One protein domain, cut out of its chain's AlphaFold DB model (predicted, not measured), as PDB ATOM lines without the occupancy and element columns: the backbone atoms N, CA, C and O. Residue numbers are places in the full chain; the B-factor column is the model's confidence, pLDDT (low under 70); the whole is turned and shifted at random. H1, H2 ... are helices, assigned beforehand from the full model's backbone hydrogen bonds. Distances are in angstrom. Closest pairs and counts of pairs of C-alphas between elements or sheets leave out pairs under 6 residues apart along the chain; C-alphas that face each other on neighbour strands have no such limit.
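Overview. This is residues 97 to 144 of the 187 residues of an uncharacterized protein of Nitrospirae bacterium (UniProt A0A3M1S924). Three helices follow one another in a thin, open zigzag with no core: the short H1 makes a corner with the start of the long H2, and after a loop at the far end of H2 the chain goes on into H3, which makes the other end of the rod. No helix touches another, and much of H2 and the whole of H3 stand free. The printed part has 48 residues with three named helices, in the order H1, H2, H3, and no named strand; the class is all helix. It is extended, with a radius of gyration of the C-alphas of 18.5 A, and its C-alphas span 61 by 18 by 6 A.

Arrangement. H1, residues 97 to 102, and H2, residues 105 to 122, are close but not clearly touching, with 1 pair of C-alphas within 8 A. Their closest C-alphas, those of Leu 100 and Leu 108, are 7.6 A apart. Their lines stand at a steep tilt of 48 degrees and they run opposite ways, with their centres 16.8 A apart. H3, residues 129 to 144, is apart from H2, with no C-alpha of the one within 8 A of the other. H1 and H3 are apart too. In H1, H2 and H3 every O i to N i+4 pair is within hydrogen-bond range.

Along the chain. H1 runs from Asp 97, whose C-alpha is at (-65.487, -12.251, -17.905), to Lys 102, 8.6 A from first to last C-alpha. A tight link of 2 residues leads to H2, which begins at Ala 105 with its C-alpha at (-68.179, -23.771, -11.440). H2 has 18 residues, the most of the three helices, and is 25.7 A long from first to last C-alpha, ending at Glu 122. A short link of 6 residues then leads to H3, from Asn 129 to Arg 144. H3 has 16 residues and is 23.0 A from first to last C-alpha; C-alpha 144 is at (-22.520, -34.163, 14.706).

Size, cuts and confidence. The two C-alphas farthest apart are those of Glu 98 and Arg 144, at 61.0 A, and the outline is a rod. The first and last printed C-alphas, those of Asp 97 and Arg 144, are 58.2 A apart. The printed part has no cut and no long link. The mean pLDDT of the printed part is 80.3, with 94 for H1, 88 for H2 and 68 for H3. Under 70 are 11 residues, namely residues 127 to 134, residue 141 and residues 143 to 144.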
ATOM      1  N   ASP A  97     -64.381 -12.070 -18.862       92.44
ATOM      2  CA  ASP A  97     -65.487 -12.251 -17.905       92.44
ATOM      3  C   ASP A  97     -66.646 -13.064 -18.488       92.44
ATOM      4  O   ASP A  97     -67.248 -13.892 -17.807       92.44
ATOM      5  N   GLU A  98     -66.948 -12.875 -19.774       95.19
ATOM      6  CA  GLU A  98     -67.973 -13.657 -20.462       95.19
ATOM      7  C   GLU A  98     -67.640 -15.148 -20.508       95.19
ATOM      8  O   GLU A  98     -68.525 -15.987 -20.326       95.19
ATOM      9  N   LYS A  99     -66.370 -15.499 -20.747       92.69
ATOM     10  CA  LYS A  99     -65.937 -16.897 -20.731       92.69
ATOM     11  C   LYS A  99     -65.935 -17.455 -19.320       92.69
ATOM     12  O   LYS A  99     -66.364 -18.589 -19.141       92.69
ATOM     13  N   LEU A 100     -65.521 -16.663 -18.332       91.75
ATOM     14  CA  LEU A 100     -65.576 -17.061 -16.925       91.75
ATOM     15  C   LEU A 100     -67.013 -17.377 -16.495       91.75
ATOM     16  O   LEU A 100     -67.250 -18.439 -15.935       91.75
ATOM     17  N   LYS A 101     -67.991 -16.537 -16.858       93.75
ATOM     18  CA  LYS A 101     -69.420 -16.770 -16.570       93.75
ATOM     19  C   LYS A 101     -69.987 -18.022 -17.246       93.75
ATOM     20  O   LYS A 101     -70.864 -18.669 -16.687       93.75
ATOM     21  N   LYS A 102     -69.504 -18.359 -18.447       96.25
ATOM     22  CA  LYS A 102     -69.915 -19.563 -19.195       96.25
ATOM     23  C   LYS A 102     -69.202 -20.836 -18.729       96.25
ATOM     24  O   LYS A 102     -69.602 -21.930 -19.118       96.25
ATOM     25  N   THR A 103     -68.136 -20.705 -17.943       94.62
ATOM     26  CA  THR A 103     -67.331 -21.839 -17.484       94.62
ATOM     27  C   THR A 103     -68.033 -22.524 -16.306       94.62
ATOM     28  O   THR A 103     -68.454 -21.842 -15.372       94.62
ATOM     29  N   PRO A 104     -68.154 -23.865 -16.294       97.31
ATOM     30  CA  PRO A 104     -68.714 -24.596 -15.160       97.31
ATOM     31  C   PRO A 104     -67.982 -24.290 -13.846       97.31
ATOM     32  O   PRO A 104     -66.751 -24.259 -13.805       97.31
ATOM     33  N   ALA A 105     -68.730 -24.146 -12.747       94.25
ATOM     34  CA  ALA A 105     -68.179 -23.771 -11.440       94.25
ATOM     35  C   ALA A 105     -67.038 -24.694 -10.967       94.25
ATOM     36  O   ALA A 105     -66.027 -24.214 -10.462       94.25
ATOM     37  N   ALA A 106     -67.143 -26.005 -11.202       95.62
ATOM     38  CA  ALA A 106     -66.092 -26.964 -10.849       95.62
ATOM     39  C   ALA A 106     -64.750 -26.673 -11.558       95.62
ATOM     40  O   ALA A 106     -63.681 -26.802 -10.956       95.62
ATOM     41  N   GLN A 107     -64.793 -26.232 -12.821       94.00
ATOM     42  CA  GLN A 107     -63.591 -25.855 -13.571       94.00
ATOM     43  C   GLN A 107     -62.984 -24.556 -13.033       94.00
ATOM     44  O   GLN A 107     -61.764 -24.466 -12.910       94.00
ATOM     45  N   LEU A 108     -63.815 -23.583 -12.643       92.06
ATOM     46  CA  LEU A 108     -63.351 -22.346 -12.004       92.06
ATOM     47  C   LEU A 108     -62.668 -22.619 -10.657       92.06
ATOM     48  O   LEU A 108     -61.591 -22.085 -10.409       92.06
ATOM     49  N   ILE A 109     -63.245 -23.494  -9.824       93.50
ATOM     50  CA  ILE A 109     -62.654 -23.905  -8.538       93.50
ATOM     51  C   ILE A 109     -61.298 -24.583  -8.762       93.50
ATOM     52  O   ILE A 109     -60.323 -24.268  -8.083       93.50
ATOM     53  N   THR A 110     -61.213 -25.471  -9.757       94.38
ATOM     54  CA  THR A 110     -59.958 -26.150 -10.114       94.38
ATOM     55  C   THR A 110     -58.899 -25.149 -10.574       94.38
ATOM     56  O   THR A 110     -57.752 -25.203 -10.134       94.38
ATOM     57  N   MET A 111     -59.282 -24.200 -11.433       90.44
ATOM     58  CA  MET A 111     -58.386 -23.148 -11.906       90.44
ATOM     59  C   MET A 111     -57.890 -22.276 -10.748       90.44
ATOM     60  O   MET A 111     -56.699 -21.983 -10.681       90.44
ATOM     61  N   PHE A 112     -58.772 -21.914  -9.813       89.38
ATOM     62  CA  PHE A 112     -58.408 -21.157  -8.617       89.38
ATOM     63  C   PHE A 112     -57.397 -21.909  -7.740       89.38
ATOM     64  O   PHE A 112     -56.376 -21.332  -7.378       89.38
ATOM     65  N   ALA A 113     -57.620 -23.201  -7.467       89.25
ATOM     66  CA  ALA A 113     -56.693 -24.021  -6.685       89.25
ATOM     67  C   ALA A 113     -55.293 -24.081  -7.326       89.25
ATOM     68  O   ALA A 113     -54.287 -23.857  -6.655       89.25
ATOM     69  N   ILE A 114     -55.230 -24.293  -8.646       90.56
ATOM     70  CA  ILE A 114     -53.961 -24.311  -9.388       90.56
ATOM     71  C   ILE A 114     -53.250 -22.954  -9.290       90.56
ATOM     72  O   ILE A 114     -52.042 -22.916  -9.060       90.56
ATOM     73  N   LEU A 115     -53.972 -21.845  -9.481       85.12
ATOM     74  CA  LEU A 115     -53.391 -20.502  -9.408       85.12
ATOM     75  C   LEU A 115     -52.874 -20.178  -8.003       85.12
ATOM     76  O   LEU A 115     -51.775 -19.643  -7.885       85.12
ATOM     77  N   TYR A 116     -53.621 -20.550  -6.963       81.44
ATOM     78  CA  TYR A 116     -53.206 -20.388  -5.571       81.44
ATOM     79  C   TYR A 116     -51.909 -21.154  -5.269       81.44
ATOM     80  O   TYR A 116     -50.964 -20.598  -4.713       81.44
ATOM     81  N   ASP A 117     -51.795 -22.403  -5.724       83.44
ATOM     82  CA  ASP A 117     -50.558 -23.172  -5.563       83.44
ATOM     83  C   ASP A 117     -49.372 -22.530  -6.299       83.44
ATOM     84  O   ASP A 117     -48.250 -22.526  -5.786       83.44
ATOM     85  N   LYS A 118     -49.588 -21.955  -7.491       84.06
ATOM     86  CA  LYS A 118     -48.525 -21.240  -8.216       84.06
ATOM     87  C   LYS A 118     -48.118 -19.950  -7.523       84.06
ATOM     88  O   LYS A 118     -46.927 -19.711  -7.381       84.06
ATOM     89  N   GLU A 119     -49.072 -19.169  -7.035       82.38
ATOM     90  CA  GLU A 119     -48.808 -17.973  -6.235       82.38
ATOM     91  C   GLU A 119     -47.938 -18.299  -5.011       82.38
ATOM     92  O   GLU A 119     -46.949 -17.612  -4.744       82.38
ATOM     93  N   ARG A 120     -48.255 -19.385  -4.295       85.75
ATOM     94  CA  ARG A 120     -47.443 -19.850  -3.164       85.75
ATOM     95  C   ARG A 120     -46.016 -20.209  -3.576       85.75
ATOM     96  O   ARG A 120     -45.082 -19.856  -2.858       85.75
ATOM     97  N   LEU A 121     -45.829 -20.876  -4.718       84.75
ATOM     98  CA  LEU A 121     -44.497 -21.201  -5.245       84.75
ATOM     99  C   LEU A 121     -43.698 -19.946  -5.626       84.75
ATOM    100  O   LEU A 121     -42.526 -19.860  -5.269       84.75
ATOM    101  N   GLU A 122     -44.324 -18.968  -6.283       77.25
ATOM    102  CA  GLU A 122     -43.684 -17.694  -6.656       77.25
ATOM    103  C   GLU A 122     -43.260 -16.878  -5.426       77.25
ATOM    104  O   GLU A 122     -42.230 -16.207  -5.434       77.25
ATOM    105  N   ARG A 123     -44.009 -16.979  -4.322       79.25
ATOM    106  CA  ARG A 123     -43.649 -16.366  -3.031       79.25
ATOM    107  C   ARG A 123     -42.651 -17.183  -2.209       79.25
ATOM    108  O   ARG A 123     -42.398 -16.844  -1.055       79.25
ATOM    109  N   GLY A 124     -42.121 -18.278  -2.753       79.56
ATOM    110  CA  GLY A 124     -41.193 -19.156  -2.042       79.56
ATOM    111  C   GLY A 124     -41.823 -19.945  -0.888       79.56
ATOM    112  O   GLY A 124     -41.104 -20.579  -0.124       79.56
ATOM    113  N   GLN A 125     -43.153 -19.978  -0.763       73.75
ATOM    114  CA  GLN A 125     -43.880 -20.685   0.303       73.75
ATOM    115  C   GLN A 125     -44.063 -22.184  -0.001       73.75
ATOM    116  O   GLN A 125     -45.103 -22.775   0.309       73.75
ATOM    117  N   SER A 126     -43.072 -22.809  -0.643       73.94
ATOM    118  CA  SER A 126     -43.121 -24.219  -1.036       73.94
ATOM    119  C   SER A 126     -42.950 -25.118   0.192       73.94
ATOM    120  O   SER A 126     -41.840 -25.410   0.630       73.94
ATOM    121  N   THR A 127     -44.070 -25.538   0.779       61.47
ATOM    122  CA  THR A 127     -44.112 -26.137   2.123       61.47
ATOM    123  C   THR A 127     -43.625 -27.581   2.226       61.47
ATOM    124  O   THR A 127     -43.388 -28.024   3.339       61.47
ATOM    125  N   SER A 128     -43.444 -28.329   1.132       60.00
ATOM    126  CA  SER A 128     -42.949 -29.718   1.241       60.00
ATOM    127  C   SER A 128     -41.444 -29.860   1.041       60.00
ATOM    128  O   SER A 128     -40.804 -30.572   1.805       60.00
ATOM    129  N   ASN A 129     -40.845 -29.181   0.059       56.62
ATOM    130  CA  ASN A 129     -39.420 -29.398  -0.226       56.62
ATOM    131  C   ASN A 129     -38.502 -28.632   0.730       56.62
ATOM    132  O   ASN A 129     -37.416 -29.117   1.028       56.62
ATOM    133  N   VAL A 130     -38.935 -27.469   1.227       57.59
ATOM    134  CA  VAL A 130     -38.167 -26.698   2.215       57.59
ATOM    135  C   VAL A 130     -38.215 -27.386   3.580       57.59
ATOM    136  O   VAL A 130     -37.166 -27.607   4.173       57.59
ATOM    137  N   ALA A 131     -39.394 -27.847   4.013       59.47
ATOM    138  CA  ALA A 131     -39.560 -28.520   5.303       59.47
ATOM    139  C   ALA A 131     -38.745 -29.823   5.416       59.47
ATOM    140  O   ALA A 131     -38.133 -30.082   6.448       59.47
ATOM    141  N   VAL A 132     -38.673 -30.628   4.347       64.31
ATOM    142  CA  VAL A 132     -37.853 -31.856   4.339       64.31
ATOM    143  C   VAL A 132     -36.356 -31.532   4.388       64.31
ATOM    144  O   VAL A 132     -35.599 -32.221   5.069       64.31
ATOM    145  N   LEU A 133     -35.910 -30.479   3.695       64.94
ATOM    146  CA  LEU A 133     -34.514 -30.036   3.747       64.94
ATOM    147  C   LEU A 133     -34.140 -29.504   5.136       64.94
ATOM    148  O   LEU A 133     -33.080 -29.863   5.645       64.94
ATOM    149  N   GLU A 134     -35.012 -28.716   5.764       67.06
ATOM    150  CA  GLU A 134     -34.836 -28.242   7.142       67.06
ATOM    151  C   GLU A 134     -34.742 -29.414   8.127       67.06
ATOM    152  O   GLU A 134     -33.816 -29.469   8.936       67.06
ATOM    153  N   GLU A 135     -35.625 -30.409   8.016       72.94
ATOM    154  CA  GLU A 135     -35.602 -31.591   8.883       72.94
ATOM    155  C   GLU A 135     -34.304 -32.407   8.730       72.94
ATOM    156  O   GLU A 135     -33.720 -32.857   9.720       72.94
ATOM    157  N   ILE A 136     -33.817 -32.584   7.497       75.69
ATOM    158  CA  ILE A 136     -32.556 -33.290   7.230       75.69
ATOM    159  C   ILE A 136     -31.369 -32.519   7.819       75.69
ATOM    160  O   ILE A 136     -30.507 -33.131   8.451       75.69
ATOM    161  N   ILE A 137     -31.327 -31.193   7.653       77.50
ATOM    162  CA  ILE A 137     -30.266 -30.344   8.216       77.50
ATOM    163  C   ILE A 137     -30.259 -30.456   9.747       77.50
ATOM    164  O   ILE A 137     -29.217 -30.755  10.332       77.50
ATOM    165  N   HIS A 138     -31.427 -30.363  10.391       74.19
ATOM    166  CA  HIS A 138     -31.550 -30.532  11.840       74.19
ATOM    167  C   HIS A 138     -31.086 -31.914  12.331       74.19
ATOM    168  O   HIS A 138     -30.421 -32.014  13.363       74.19
ATOM    169  N   LYS A 139     -31.376 -32.989  11.587       76.00
ATOM    170  CA  LYS A 139     -30.907 -34.347  11.917       76.00
ATOM    171  C   LYS A 139     -29.390 -34.505  11.765       76.00
ATOM    172  O   LYS A 139     -28.764 -35.200  12.571       76.00
ATOM    173  N   VAL A 140     -28.782 -33.868  10.764       76.06
ATOM    174  CA  VAL A 140     -27.323 -33.891  10.555       76.06
ATOM    175  C   VAL A 140     -26.599 -33.128  11.664       76.06
ATOM    176  O   VAL A 140     -25.591 -33.621  12.177       76.06
ATOM    177  N   ASP A 141     -27.128 -31.984  12.086       69.75
ATOM    178  CA  ASP A 141     -26.538 -31.192  13.168       69.75
ATOM    179  C   ASP A 141     -26.655 -31.899  14.525       69.75
ATOM    180  O   ASP A 141     -25.678 -31.957  15.276       69.75
ATOM    181  N   ALA A 142     -27.786 -32.559  14.799       70.38
ATOM    182  CA  ALA A 142     -27.955 -33.390  15.995       70.38
ATOM    183  C   ALA A 142     -26.979 -34.586  16.038       70.38
ATOM    184  O   ALA A 142     -26.481 -34.960  17.101       70.38
ATOM    185  N   SER A 143     -26.649 -35.162  14.878       63.56
ATOM    186  CA  SER A 143     -25.740 -36.314  14.766       63.56
ATOM    187  C   SER A 143     -24.257 -35.930  14.861       63.56
ATOM    188  O   SER A 143     -23.417 -36.764  15.190       63.56
ATOM    189  N   ARG A 144     -23.903 -34.666  14.598       61.00
ATOM    190  CA  ARG A 144     -22.520 -34.163  14.706       61.00
ATOM    191  C   ARG A 144     -22.104 -33.814  16.139       61.00
ATOM    192  O   ARG A 144     -20.906 -33.734  16.404       61.00
TER     193      ARG A 144